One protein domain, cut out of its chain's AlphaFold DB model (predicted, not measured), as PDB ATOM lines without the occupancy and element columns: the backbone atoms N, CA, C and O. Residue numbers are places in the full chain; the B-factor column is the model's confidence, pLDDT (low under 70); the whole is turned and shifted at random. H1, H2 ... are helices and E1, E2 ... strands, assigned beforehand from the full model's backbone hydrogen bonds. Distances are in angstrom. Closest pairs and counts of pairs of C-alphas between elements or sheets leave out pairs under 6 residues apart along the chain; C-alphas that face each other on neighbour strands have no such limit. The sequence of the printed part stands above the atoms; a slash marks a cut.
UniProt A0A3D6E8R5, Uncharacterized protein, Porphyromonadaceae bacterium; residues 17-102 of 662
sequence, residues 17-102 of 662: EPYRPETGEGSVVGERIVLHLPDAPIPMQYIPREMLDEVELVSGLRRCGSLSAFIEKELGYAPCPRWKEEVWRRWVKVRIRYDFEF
ATOM      1  N   GLU A  17     104.386 135.617 138.952       87.88
ATOM      2  CA  GLU A  17     105.633 136.149 138.404       87.88
ATOM      3  C   GLU A  17     105.925 135.565 137.012       87.88
ATOM      4  O   GLU A  17     105.768 134.352 136.802       87.88
ATOM      5  N   PRO A  18     106.363 136.399 136.048       88.62
ATOM      6  CA  PRO A  18     106.702 135.927 134.719       88.62
ATOM      7  C   PRO A  18     107.760 134.826 134.775       88.62
ATOM      8  O   PRO A  18     108.819 134.982 135.374       88.62
ATOM      9  N   TYR A  19     107.486 133.722 134.093       94.69
ATOM     10  CA  TYR A  19     108.454 132.666 133.832       94.69
ATOM     11  C   TYR A  19     108.484 132.434 132.325       94.69
ATOM     12  O   TYR A  19     107.536 131.884 131.764       94.69
ATOM     13  N   ARG A  20     109.536 132.904 131.648       96.38
ATOM     14  CA  ARG A  20     109.706 132.816 130.186       96.38
ATOM     15  C   ARG A  20     111.024 132.112 129.846       96.38
ATOM     16  O   ARG A  20     111.979 132.783 129.443       96.38
ATOM     17  N   PRO A  21     111.094 130.776 129.976       96.56
ATOM     18  CA  PRO A  21     112.318 130.004 129.768       96.56
ATOM     19  C   PRO A  21     112.928 130.168 128.367       96.56
ATOM     20  O   PRO A  21     114.142 130.051 128.215       96.56
ATOM     21  N   GLU A  22     112.140 130.537 127.352       96.69
ATOM     22  CA  GLU A  22     112.650 130.875 126.015       96.69
ATOM     23  C   GLU A  22     113.678 132.017 126.077       96.69
ATOM     24  O   GLU A  22     114.759 131.958 125.487       96.69
ATOM     25  N   THR A  23     113.368 133.051 126.858       97.38
ATOM     26  CA  THR A  23     114.260 134.196 127.084       97.38
ATOM     27  C   THR A  23     115.196 133.963 128.267       97.38
ATOM     28  O   THR A  23     116.310 134.467 128.249       97.38
ATOM     29  N   GLY A  24     114.778 133.164 129.253       96.62
ATOM     30  CA  GLY A  24     115.432 132.983 130.553       96.62
ATOM     31  C   GLY A  24     114.870 133.881 131.666       96.62
ATOM     32  O   GLY A  24     115.302 133.769 132.811       96.62
ATOM     33  N   GLU A  25     113.916 134.769 131.355       96.19
ATOM     34  CA  GLU A  25     113.259 135.633 132.344       96.19
ATOM     35  C   GLU A  25     112.541 134.790 133.409       96.19
ATOM     36  O   GLU A  25     111.804 133.853 133.085       96.19
ATOM     37  N   GLY A  26     112.763 135.123 134.682       93.81
ATOM     38  CA  GLY A  26     112.167 134.409 135.812       93.81
ATOM     39  C   GLY A  26     112.738 133.011 136.058       93.81
ATOM     40  O   GLY A  26     112.127 132.228 136.784       93.81
ATOM     41  N   SER A  27     113.879 132.653 135.458       94.88
ATOM     42  CA  SER A  27     114.591 131.420 135.815       94.88
ATOM     43  C   SER A  27     114.898 131.378 137.314       94.88
ATOM     44  O   SER A  27     115.285 132.384 137.905       94.88
ATOM     45  N   VAL A  28     114.754 130.198 137.920       89.50
ATOM     46  CA  VAL A  28     115.137 129.968 139.326       89.50
ATOM     47  C   VAL A  28     116.575 129.471 139.472       89.50
ATOM     48  O   VAL A  28     117.052 129.298 140.588       89.50
ATOM     49  N   VAL A  29     117.260 129.199 138.358       92.81
ATOM     50  CA  VAL A  29     118.537 128.482 138.326       92.81
ATOM     51  C   VAL A  29     119.686 129.435 138.014       92.81
ATOM     52  O   VAL A  29     119.860 129.872 136.873       92.81
ATOM     53  N   GLY A  30     120.524 129.666 139.027       89.06
ATOM     54  CA  GLY A  30     121.757 130.443 138.920       89.06
ATOM     55  C   GLY A  30     121.552 131.932 138.654       89.06
ATOM     56  O   GLY A  30     120.439 132.413 138.459       89.06
ATOM     57  N   GLU A  31     122.657 132.672 138.636       94.81
ATOM     58  CA  GLU A  31     122.618 134.090 138.291       94.81
ATOM     59  C   GLU A  31     122.377 134.270 136.787       94.81
ATOM     60  O   GLU A  31     122.956 133.561 135.960       94.81
ATOM     61  N   ARG A  32     121.526 135.236 136.427       95.81
ATOM     62  CA  ARG A  32     121.215 135.575 135.037       95.81
ATOM     63  C   ARG A  32     121.731 136.968 134.692       95.81
ATOM     64  O   ARG A  32     121.610 137.896 135.486       95.81
ATOM     65  N   ILE A  33     122.254 137.128 133.480       96.75
ATOM     66  CA  ILE A  33     122.653 138.423 132.917       96.75
ATOM     67  C   ILE A  33     121.852 138.728 131.655       96.75
ATOM     68  O   ILE A  33     121.498 137.831 130.888       96.75
ATOM     69  N   VAL A  34     121.592 140.013 131.422       97.31
ATOM     70  CA  VAL A  34     120.893 140.464 130.218       97.31
ATOM     71  C   VAL A  34     121.862 140.508 129.039       97.31
ATOM     72  O   VAL A  34     122.896 141.178 129.092       97.31
ATOM     73  N   LEU A  35     121.498 139.832 127.954       97.19
ATOM     74  CA  LEU A  35     122.133 139.934 126.646       97.19
ATOM     75  C   LEU A  35     121.099 140.422 125.628       97.19
ATOM     76  O   LEU A  35     120.061 139.789 125.431       97.19
ATOM     77  N   HIS A  36     121.404 141.538 124.969       97.75
ATOM     78  CA  HIS A  36     120.562 142.121 123.932       97.75
ATOM     79  C   HIS A  36     121.248 142.012 122.566       97.75
ATOM     80  O   HIS A  36     122.318 142.581 122.365       97.75
ATOM     81  N   LEU A  37     120.627 141.275 121.643       97.50
ATOM     82  CA  LEU A  37     121.066 141.072 120.261       97.50
ATOM     83  C   LEU A  37     119.881 141.372 119.323       97.50
ATOM     84  O   LEU A  37     119.112 140.462 119.017       97.50
ATOM     85  N   PRO A  38     119.698 142.624 118.864       97.38
ATOM     86  CA  PRO A  38     118.489 143.063 118.155       97.38
ATOM     87  C   PRO A  38     118.123 142.247 116.909       97.38
ATOM     88  O   PRO A  38     116.953 142.158 116.552       97.38
ATOM     89  N   ASP A  39     119.118 141.676 116.232       96.62
ATOM     90  CA  ASP A  39     118.960 140.911 114.996       96.62
ATOM     91  C   ASP A  39     119.028 139.387 115.199       96.62
ATOM     92  O   ASP A  39     119.175 138.644 114.224       96.62
ATOM     93  N   ALA A  40     118.927 138.924 116.450       96.50
ATOM     94  CA  ALA A  40     118.775 137.518 116.795       96.50
ATOM     95  C   ALA A  40     117.289 137.107 116.875       96.50
ATOM     96  O   ALA A  40     116.439 137.938 117.192       96.50
ATOM     97  N   PRO A  41     116.954 135.815 116.679       96.31
ATOM     98  CA  PRO A  41     115.583 135.315 116.829       96.31
ATOM     99  C   PRO A  41     114.956 135.552 118.210       96.31
ATOM    100  O   PRO A  41     113.739 135.663 118.315       96.31
ATOM    101  N   ILE A  42     115.779 135.635 119.263       96.75
ATOM    102  CA  ILE A  42     115.362 136.051 120.608       96.75
ATOM    103  C   ILE A  42     116.196 137.285 120.981       96.75
ATOM    104  O   ILE A  42     117.330 137.125 121.443       96.75
ATOM    105  N   PRO A  43     115.677 138.508 120.755       97.38
ATOM    106  CA  PRO A  43     116.479 139.718 120.901       97.38
ATOM    107  C   PRO A  43     116.946 139.996 122.327       97.38
ATOM    108  O   PRO A  43     118.103 140.345 122.536       97.38
ATOM    109  N   MET A  44     116.063 139.831 123.313       97.50
ATOM    110  CA  MET A  44     116.362 140.051 124.727       97.50
ATOM    111  C   MET A  44     116.402 138.711 125.454       97.50
ATOM    112  O   MET A  44     115.420 137.968 125.455       97.50
ATOM    113  N   GLN A  45     117.551 138.397 126.046       97.19
ATOM    114  CA  GLN A  45     117.800 137.127 126.720       97.19
ATOM    115  C   GLN A  45     118.377 137.359 128.118       97.19
ATOM    116  O   GLN A  45     119.183 138.261 128.322       97.19
ATOM    117  N   TYR A  46     117.994 136.500 129.056       97.50
ATOM    118  CA  TYR A  46     118.487 136.413 130.429       97.50
ATOM    119  C   TYR A  46     119.271 135.103 130.565       97.50
ATOM    120  O   TYR A  46     118.749 134.053 130.955       97.50
ATOM    121  N   ILE A  47     120.532 135.135 130.152       97.44
ATOM    122  CA  ILE A  47     121.375 133.938 130.062       97.44
ATOM    123  C   ILE A  47     122.081 133.658 131.391       97.44
ATOM    124  O   ILE A  47     122.314 134.603 132.145       97.44
ATOM    125  N   PRO A  48     122.459 132.403 131.685       97.25
ATOM    126  CA  PRO A  48     123.310 132.095 132.828       97.25
ATOM    127  C   PRO A  48     124.623 132.889 132.816       97.25
ATOM    128  O   PRO A  48     125.278 132.969 131.773       97.25
ATOM    129  N   ARG A  49     125.009 133.392 134.000       96.25
ATOM    130  CA  ARG A  49     126.366 133.794 134.419       96.25
ATOM    131  C   ARG A  49     127.472 133.193 133.560       96.25
ATOM    132  O   ARG A  49     128.141 133.832 132.747       96.25
ATOM    133  N   GLU A  50     127.587 131.896 133.763       95.12
ATOM    134  CA  GLU A  50     128.698 131.051 133.362       95.12
ATOM    135  C   GLU A  50     128.902 131.028 131.851       95.12
ATOM    136  O   GLU A  50     130.024 130.883 131.380       95.12
ATOM    137  N   MET A  51     127.836 131.225 131.068       96.75
ATOM    138  CA  MET A  51     127.967 131.293 129.616       96.75
ATOM    139  C   MET A  51     128.890 132.430 129.188       96.75
ATOM    140  O   MET A  51     129.669 132.260 128.255       96.75
ATOM    141  N   LEU A  52     128.787 133.592 129.834       95.88
ATOM    142  CA  LEU A  52     129.656 134.719 129.527       95.88
ATOM    143  C   LEU A  52     131.087 134.448 129.982       95.88
ATOM    144  O   LEU A  52     132.023 134.727 129.234       95.88
ATOM    145  N   ASP A  53     131.222 133.923 131.196       94.12
ATOM    146  CA  ASP A  53     132.508 133.766 131.867       94.12
ATOM    147  C   ASP A  53     133.359 132.658 131.216       94.12
ATOM    148  O   ASP A  53     134.583 132.762 131.174       94.12
ATOM    149  N   GLU A  54     132.725 131.618 130.663       95.75
ATOM    150  CA  GLU A  54     133.412 130.422 130.157       95.75
ATOM    151  C   GLU A  54     133.490 130.326 128.622       95.75
ATOM    152  O   GLU A  54     134.272 129.528 128.099       95.75
ATOM    153  N   VAL A  55     132.675 131.081 127.868       97.25
ATOM    154  CA  VAL A  55     132.518 130.863 126.416       97.25
ATOM    155  C   VAL A  55     132.815 132.115 125.591       97.25
ATOM    156  O   VAL A  55     132.028 133.061 125.543       97.25
ATOM    157  N   GLU A  56     133.895 132.066 124.801       96.62
ATOM    158  CA  GLU A  56     134.340 133.200 123.968       96.62
ATOM    159  C   GLU A  56     133.278 133.676 122.967       96.62
ATOM    160  O   GLU A  56     133.122 134.874 122.762       96.62
ATOM    161  N   LEU A  57     132.481 132.766 122.387       96.69
ATOM    162  CA  LEU A  57     131.372 133.149 121.501       96.69
ATOM    163  C   LEU A  57     130.392 134.104 122.198       96.69
ATOM    164  O   LEU A  57     129.910 135.052 121.583       96.69
ATOM    165  N   VAL A  58     130.079 133.849 123.469       96.88
ATOM    166  CA  VAL A  58     129.112 134.635 124.242       96.88
ATOM    167  C   VAL A  58     129.700 136.005 124.558       96.88
ATOM    168  O   VAL A  58     129.042 137.024 124.342       96.88
ATOM    169  N   SER A  59     130.962 136.032 124.990       96.50
ATOM    170  CA  SER A  59     131.710 137.267 125.221       96.50
ATOM    171  C   SER A  59     131.843 138.114 123.948       96.50
ATOM    172  O   SER A  59     131.539 139.307 123.977       96.50
ATOM    173  N   GLY A  60     132.184 137.511 122.808       97.00
ATOM    174  CA  GLY A  60     132.262 138.191 121.513       97.00
ATOM    175  C   GLY A  60     130.919 138.738 121.032       97.00
ATOM    176  O   GLY A  60     130.832 139.899 120.627       97.00
ATOM    177  N   LEU A  61     129.838 137.960 121.151       97.12
ATOM    178  CA  LEU A  61     128.486 138.432 120.830       97.12
ATOM    179  C   LEU A  61     128.073 139.618 121.707       97.12
ATOM    180  O   LEU A  61     127.517 140.589 121.195       97.12
ATOM    181  N   ARG A  62     128.388 139.581 123.008       96.56
ATOM    182  CA  ARG A  62     128.118 140.693 123.927       96.56
ATOM    183  C   ARG A  62     128.900 141.954 123.553       96.56
ATOM    184  O   ARG A  62     128.316 143.033 123.566       96.56
ATOM    185  N   ARG A  63     130.190 141.835 123.208       97.06
ATOM    186  CA  ARG A  63     131.025 142.972 122.764       97.06
ATOM    187  C   ARG A  63     130.503 143.592 121.466       97.06
ATOM    188  O   ARG A  63     130.480 144.813 121.336       97.06
ATOM    189  N   CYS A  64     130.079 142.761 120.515       97.38
ATOM    190  CA  CYS A  64     129.613 143.205 119.200       97.38
ATOM    191  C   CYS A  64     128.163 143.716 119.191       97.38
ATOM    192  O   CYS A  64     127.804 144.498 118.312       97.38
ATOM    193  N   GLY A  65     127.324 143.282 120.135       96.88
ATOM    194  CA  GLY A  65     125.952 143.768 120.329       96.88
ATOM    195  C   GLY A  65     124.929 143.330 119.270       96.88
ATOM    196  O   GLY A  65     123.762 143.695 119.365       96.88
ATOM    197  N   SER A  66     125.332 142.561 118.255       97.88
ATOM    198  CA  SER A  66     124.449 141.977 117.233       97.88
ATOM    199  C   SER A  66     125.123 140.782 116.558       97.88
ATOM    200  O   SER A  66     126.355 140.683 116.546       97.88
ATOM    201  N   LEU A  67     124.331 139.893 115.952       97.69
ATOM    202  CA  LEU A  67     124.850 138.804 115.122       97.69
ATOM    203  C   LEU A  67     125.613 139.366 113.919       97.69
ATOM    204  O   LEU A  67     126.702 138.894 113.608       97.69
ATOM    205  N   SER A  68     125.069 140.400 113.267       97.88
ATOM    206  CA  SER A  68     125.698 141.036 112.100       97.88
ATOM    207  C   SER A  68     127.083 141.592 112.421       97.88
ATOM    208  O   SER A  68     128.043 141.253 111.734       97.88
ATOM    209  N   ALA A  69     127.206 142.386 113.490       97.75
ATOM    210  CA  ALA A  69     128.490 142.965 113.876       97.75
ATOM    211  C   ALA A  69     129.504 141.891 114.290       97.75
ATOM    212  O   ALA A  69     130.686 142.042 114.006       97.75
ATOM    213  N   PHE A  70     129.058 140.805 114.930       98.06
ATOM    214  CA  PHE A  70     129.935 139.686 115.273       98.06
ATOM    215  C   PHE A  70     130.458 138.967 114.019       98.06
ATOM    216  O   PHE A  70     131.655 138.723 113.904       98.06
ATOM    217  N   ILE A  71     129.585 138.686 113.048       97.94
ATOM    218  CA  ILE A  71     129.963 138.032 111.786       97.94
ATOM    219  C   ILE A  71     130.974 138.880 111.002       97.94
ATOM    220  O   ILE A  71     131.950 138.346 110.480       97.94
ATOM    221  N   GLU A  72     130.762 140.192 110.949       97.69
ATOM    222  CA  GLU A  72     131.648 141.108 110.232       97.69
ATOM    223  C   GLU A  72     132.991 141.296 110.950       97.69
ATOM    224  O   GLU A  72     134.044 141.132 110.338       97.69
ATOM    225  N   LYS A  73     132.966 141.613 112.251       96.88
ATOM    226  CA  LYS A  73     134.161 142.037 112.998       96.88
ATOM    227  C   LYS A  73     135.017 140.882 113.505       96.88
ATOM    228  O   LYS A  73     136.234 141.013 113.525       96.88
ATOM    229  N   GLU A  74     134.394 139.786 113.936       95.88
ATOM    230  CA  GLU A  74     135.093 138.664 114.583       95.88
ATOM    231  C   GLU A  74     135.285 137.482 113.617       95.88
ATOM    232  O   GLU A  74     136.284 136.775 113.704       95.88
ATOM    233  N   LEU A  75     134.356 137.264 112.672       95.25
ATOM    234  CA  LEU A  75     134.461 136.170 111.690       95.25
ATOM    235  C   LEU A  75     134.953 136.615 110.303       95.25
ATOM    236  O   LEU A  75     135.317 135.761 109.497       95.25
ATOM    237  N   GLY A  76     134.965 137.919 110.001       95.75
ATOM    238  CA  GLY A  76     135.446 138.455 108.723       95.75
ATOM    239  C   GLY A  76     134.553 138.145 107.514       95.75
ATOM    240  O   GLY A  76     135.027 138.182 106.377       95.75
ATOM    241  N   TYR A  77     133.272 137.824 107.727       95.75
ATOM    242  CA  TYR A  77     132.313 137.556 106.650       95.75
ATOM    243  C   TYR A  77     131.315 138.704 106.481       95.75
ATOM    244  O   TYR A  77     130.938 139.371 107.439       95.75
ATOM    245  N   ALA A  78     130.797 138.885 105.262       95.38
ATOM    246  CA  ALA A  78     129.649 139.759 105.042       95.38
ATOM    247  C   ALA A  78     128.391 139.155 105.710       95.38
ATOM    248  O   ALA A  78     128.048 138.001 105.412       95.38
ATOM    249  N   PRO A  79     127.677 139.892 106.584       95.38
ATOM    250  CA  PRO A  79     126.473 139.385 107.235       95.38
ATOM    251  C   PRO A  79     125.392 139.001 106.220       95.38
ATOM    252  O   PRO A  79     124.923 139.824 105.438       95.38
ATOM    253  N   CYS A  80     124.954 137.745 106.255       95.75
ATOM    254  CA  CYS A  80     123.865 137.240 105.421       95.75
ATOM    255  C   CYS A  80     123.011 136.224 106.204       95.75
ATOM    256  O   CYS A  80     123.468 135.731 107.242       95.75
ATOM    257  N   PRO A  81     121.789 135.882 105.741       96.38
ATOM    258  CA  PRO A  81     120.891 134.973 106.463       96.38
ATOM    259  C   PRO A  81     121.545 133.642 106.851       96.38
ATOM    260  O   PRO A  81     121.401 133.202 107.988       96.38
ATOM    261  N   ARG A  82     122.349 133.063 105.950       96.50
ATOM    262  CA  ARG A  82     123.103 131.827 106.200       96.50
ATOM    263  C   ARG A  82     124.041 131.957 107.403       96.50
ATOM    264  O   ARG A  82     124.005 131.120 108.296       96.50
ATOM    265  N   TRP A  83     124.876 132.997 107.444       96.50
ATOM    266  CA  TRP A  83     125.832 133.173 108.543       96.50
ATOM    267  C   TRP A  83     125.147 133.509 109.866       96.50
ATOM    268  O   TRP A  83     125.573 133.018 110.910       96.50
ATOM    269  N   LYS A  84     124.054 134.281 109.835       96.75
ATOM    270  CA  LYS A  84     123.241 134.539 111.033       96.75
ATOM    271  C   LYS A  84     122.650 133.254 111.600       96.75
ATOM    272  O   LYS A  84     122.707 133.050 112.810       96.75
ATOM    273  N   GLU A  85     122.127 132.383 110.740       96.25
ATOM    274  CA  GLU A  85     121.592 131.089 111.156       96.25
ATOM    275  C   GLU A  85     122.679 130.192 111.764       96.25
ATOM    276  O   GLU A  85     122.457 129.612 112.823       96.25
ATOM    277  N   GLU A  86     123.866 130.116 111.160       95.50
ATOM    278  CA  GLU A  86     124.976 129.311 111.692       95.50
ATOM    279  C   GLU A  86     125.457 129.805 113.064       95.50
ATOM    280  O   GLU A  86     125.590 129.014 114.005       95.50
ATOM    281  N   VAL A  87     125.648 131.121 113.226       97.50
ATOM    282  CA  VAL A  87     126.002 131.712 114.526       97.50
ATOM    283  C   VAL A  87     124.897 131.452 115.551       97.50
ATOM    284  O   VAL A  87     125.192 131.080 116.687       97.50
ATOM    285  N   TRP A  88     123.626 131.566 115.158       97.06
ATOM    286  CA  TRP A  88     122.500 131.288 116.045       97.06
ATOM    287  C   TRP A  88     122.397 129.810 116.444       97.06
ATOM    288  O   TRP A  88     122.196 129.490 117.615       97.06
ATOM    289  N   ARG A  89     122.598 128.878 115.510       96.12
ATOM    290  CA  ARG A  89     122.653 127.439 115.814       96.12
ATOM    291  C   ARG A  89     123.786 127.135 116.786       96.12
ATOM    292  O   ARG A  89     123.601 126.357 117.725       96.12
ATOM    293  N   ARG A  90     124.952 127.767 116.606       96.00
ATOM    294  CA  ARG A  90     126.073 127.629 117.541       96.00
ATOM    295  C   ARG A  90     125.737 128.207 118.914       96.00
ATOM    296  O   ARG A  90     126.017 127.545 119.911       96.00
ATOM    297  N   TRP A  91     125.098 129.373 118.965       97.38
ATOM    298  CA  TRP A  91     124.594 129.986 120.192       97.38
ATOM    299  C   TRP A  91     123.656 129.048 120.960       97.38
ATOM    300  O   TRP A  91     123.875 128.790 122.140       97.38
ATOM    301  N   VAL A  92     122.668 128.464 120.276       97.69
ATOM    302  CA  VAL A  92     121.734 127.502 120.875       97.69
ATOM    303  C   VAL A  92     122.479 126.293 121.441       97.69
ATOM    304  O   VAL A  92     122.251 125.938 122.594       97.69
ATOM    305  N   LYS A  93     123.414 125.700 120.681       96.38
ATOM    306  CA  LYS A  93     124.237 124.568 121.152       96.38
ATOM    307  C   LYS A  93     125.057 124.901 122.398       96.38
ATOM    308  O   LYS A  93     125.312 124.009 123.200       96.38
ATOM    309  N   VAL A  94     125.484 126.154 122.559       97.25
ATOM    310  CA  VAL A  94     126.130 126.611 123.795       97.25
ATOM    311  C   VAL A  94     125.092 126.728 124.906       97.25
ATOM    312  O   VAL A  94     125.255 126.084 125.937       97.25
ATOM    313  N   ARG A  95     124.009 127.489 124.697       97.81
ATOM    314  CA  ARG A  95     123.024 127.792 125.745       97.81
ATOM    315  C   ARG A  95     122.411 126.542 126.367       97.81
ATOM    316  O   ARG A  95     122.304 126.472 127.586       97.81
ATOM    317  N   ILE A  96     122.085 125.527 125.566       97.62
ATOM    318  CA  ILE A  96     121.490 124.288 126.092       97.62
ATOM    319  C   ILE A  96     122.403 123.536 127.064       97.62
ATOM    320  O   ILE A  96     121.891 122.728 127.820       97.62
ATOM    321  N   ARG A  97     123.723 123.774 127.070       97.06
ATOM    322  CA  ARG A  97     124.649 123.159 128.038       97.06
ATOM    323  C   ARG A  97     124.605 123.825 129.414       97.06
ATOM    324  O   ARG A  97     125.120 123.265 130.370       97.06
ATOM    325  N   TYR A  98     124.042 125.024 129.510       97.12
ATOM    326  CA  TYR A  98     124.006 125.811 130.745       97.12
ATOM    327  C   TYR A  98     122.581 126.052 131.244       97.12
ATOM    328  O   TYR A  98     122.388 126.380 132.409       97.12
ATOM    329  N   ASP A  99     121.585 125.912 130.370       97.75
ATOM    330  CA  ASP A  99     120.217 126.355 130.619       97.75
ATOM    331  C   ASP A  99     119.217 125.232 130.309       97.75
ATOM    332  O   ASP A  99     118.683 125.133 129.199       97.75
ATOM    333  N   PHE A 100     118.978 124.365 131.302       98.38
ATOM    334  CA  PHE A 100     118.011 123.269 131.195       98.38
ATOM    335  C   PHE A 100     116.604 123.778 130.865       98.38
ATOM    336  O   PHE A 100     115.914 123.177 130.048       98.38
ATOM    337  N   GLU A 101     116.172 124.891 131.464       98.19
ATOM    338  CA  GLU A 101     114.832 125.452 131.254       98.19
ATOM    339  C   GLU A 101     114.632 125.879 129.792       98.19
ATOM    340  O   GLU A 101     113.606 125.564 129.183       98.19
ATOM    341  N   PHE A 102     115.644 126.522 129.200       98.25
ATOM    342  CA  PHE A 102     115.659 126.839 127.772       98.25
ATOM    343  C   PHE A 102     115.651 125.579 126.903       98.25
ATOM    344  O   PHE A 102     114.869 125.483 125.958       98.25
TER     345      PHE A 102
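What this domain is: This is residues 17 to 102 of the 662 residues of an uncharacterized protein of Porphyromonadaceae bacterium (UniProt A0A3D6E8R5). What is the main picture? A hairpin of two strands, E1 and E2, and three short helices, H1, H2 and H3, that turn a corner at each link make one layer, and the longest helix, H4, runs back over one side of it, from H3 toward H1 and the end of E2. Residues 17 to 31, a long stretch with no named element, wind past the hairpin at one end of the long axis. What are the parts and the size? The 86 printed residues hold two named strands and four named helices in the order E1, E2, H1, H2, H3, H4; the sheet, E1 - E2, is antiparallel, and the class is mixed, helices and strands. The whole is compact, with a radius of gyration of the C-alphas of 12.7 A, and elongated in outline, spanning 40 by 22 by 18 A.

Where its parts are: What comes first along the printed part? Residues 17 to 31 hold no named element, and their C-alphas lie 10 to 23 A from the mean of all C-alphas. Where are the strands? E1 is residues 32 to 36, 12.9 A from first to last C-alpha, and begins with C-alpha 32 at (121.215, 135.575, 135.037). E2 is residues 44 to 48, 13.3 A long. Where are the short helices? H1 is residues 49 to 54 and measures 8.9 A. H2 is residues 56 to 64 and measures 12.0 A, from C-alpha 56 at (134.340, 133.200, 123.968). H3 is residues 67 to 73 and measures 10.1 A. Where is the longest helix? H4 is residues 81 to 95, 20.7 A long, and ends with C-alpha 95 at (123.024, 127.792, 125.745).

How they stand to each other: How do the strands pair? E1 and E2 form a hairpin, antiparallel, with 147 degrees between their directions. N 33 and O 47 are 2.9 A apart and N 45 and O 35 are 2.9 A apart, both within hydrogen-bond range. What comes near E1? The closest C-alphas of E1 and H1 are those of Arg 32 and Arg 49, 5.5 A apart, and the closest of E1 and H2 are those of Leu 35 and Arg 62, 6.6 A apart. How do the short helices follow each other? H1 and H2 touch only at the corner, closest at the C-alphas of Leu 52 and Val 58, 5.3 A, and are only just about perpendicular at 72 degrees. H2 and H3 touch only at the corner, closest at the C-alphas of Cys 64 and Phe 70, 5.3 A, and are about perpendicular at 89 degrees. In H1, H2, H3 and H4 every O i to N i+4 pair is within hydrogen-bond range. How does H4 stand to them? With its residues 83 to 88 alone H4 touches H3, closest at the C-alphas of Leu 67 and Lys 84, 6.1 A, about perpendicular at 75 degrees. H4 is close to H2 but not clearly touching, at 7.6 A between the C-alphas of Leu 57 and Trp 91, with a steep tilt of 54 degrees, opposite ways. It is also close to H1 but not clearly touching, at 7.2 A between the C-alphas of Met 51 and Arg 95, while E1 and H4 are apart.

The domain as a whole: How far does it reach? The two C-alphas farthest apart are those of Glu 17 and Gly 76, 42.1 A. Is it unbroken, and are its links long? The printed part has no cut. The links E2 to H1, H1 to H2 and H2 to H3 are tight, E1 to E2 and H3 to H4 are short, and no link is long. How confident is the model? The mean pLDDT of the printed part is 96.3, and no printed residue is under 70.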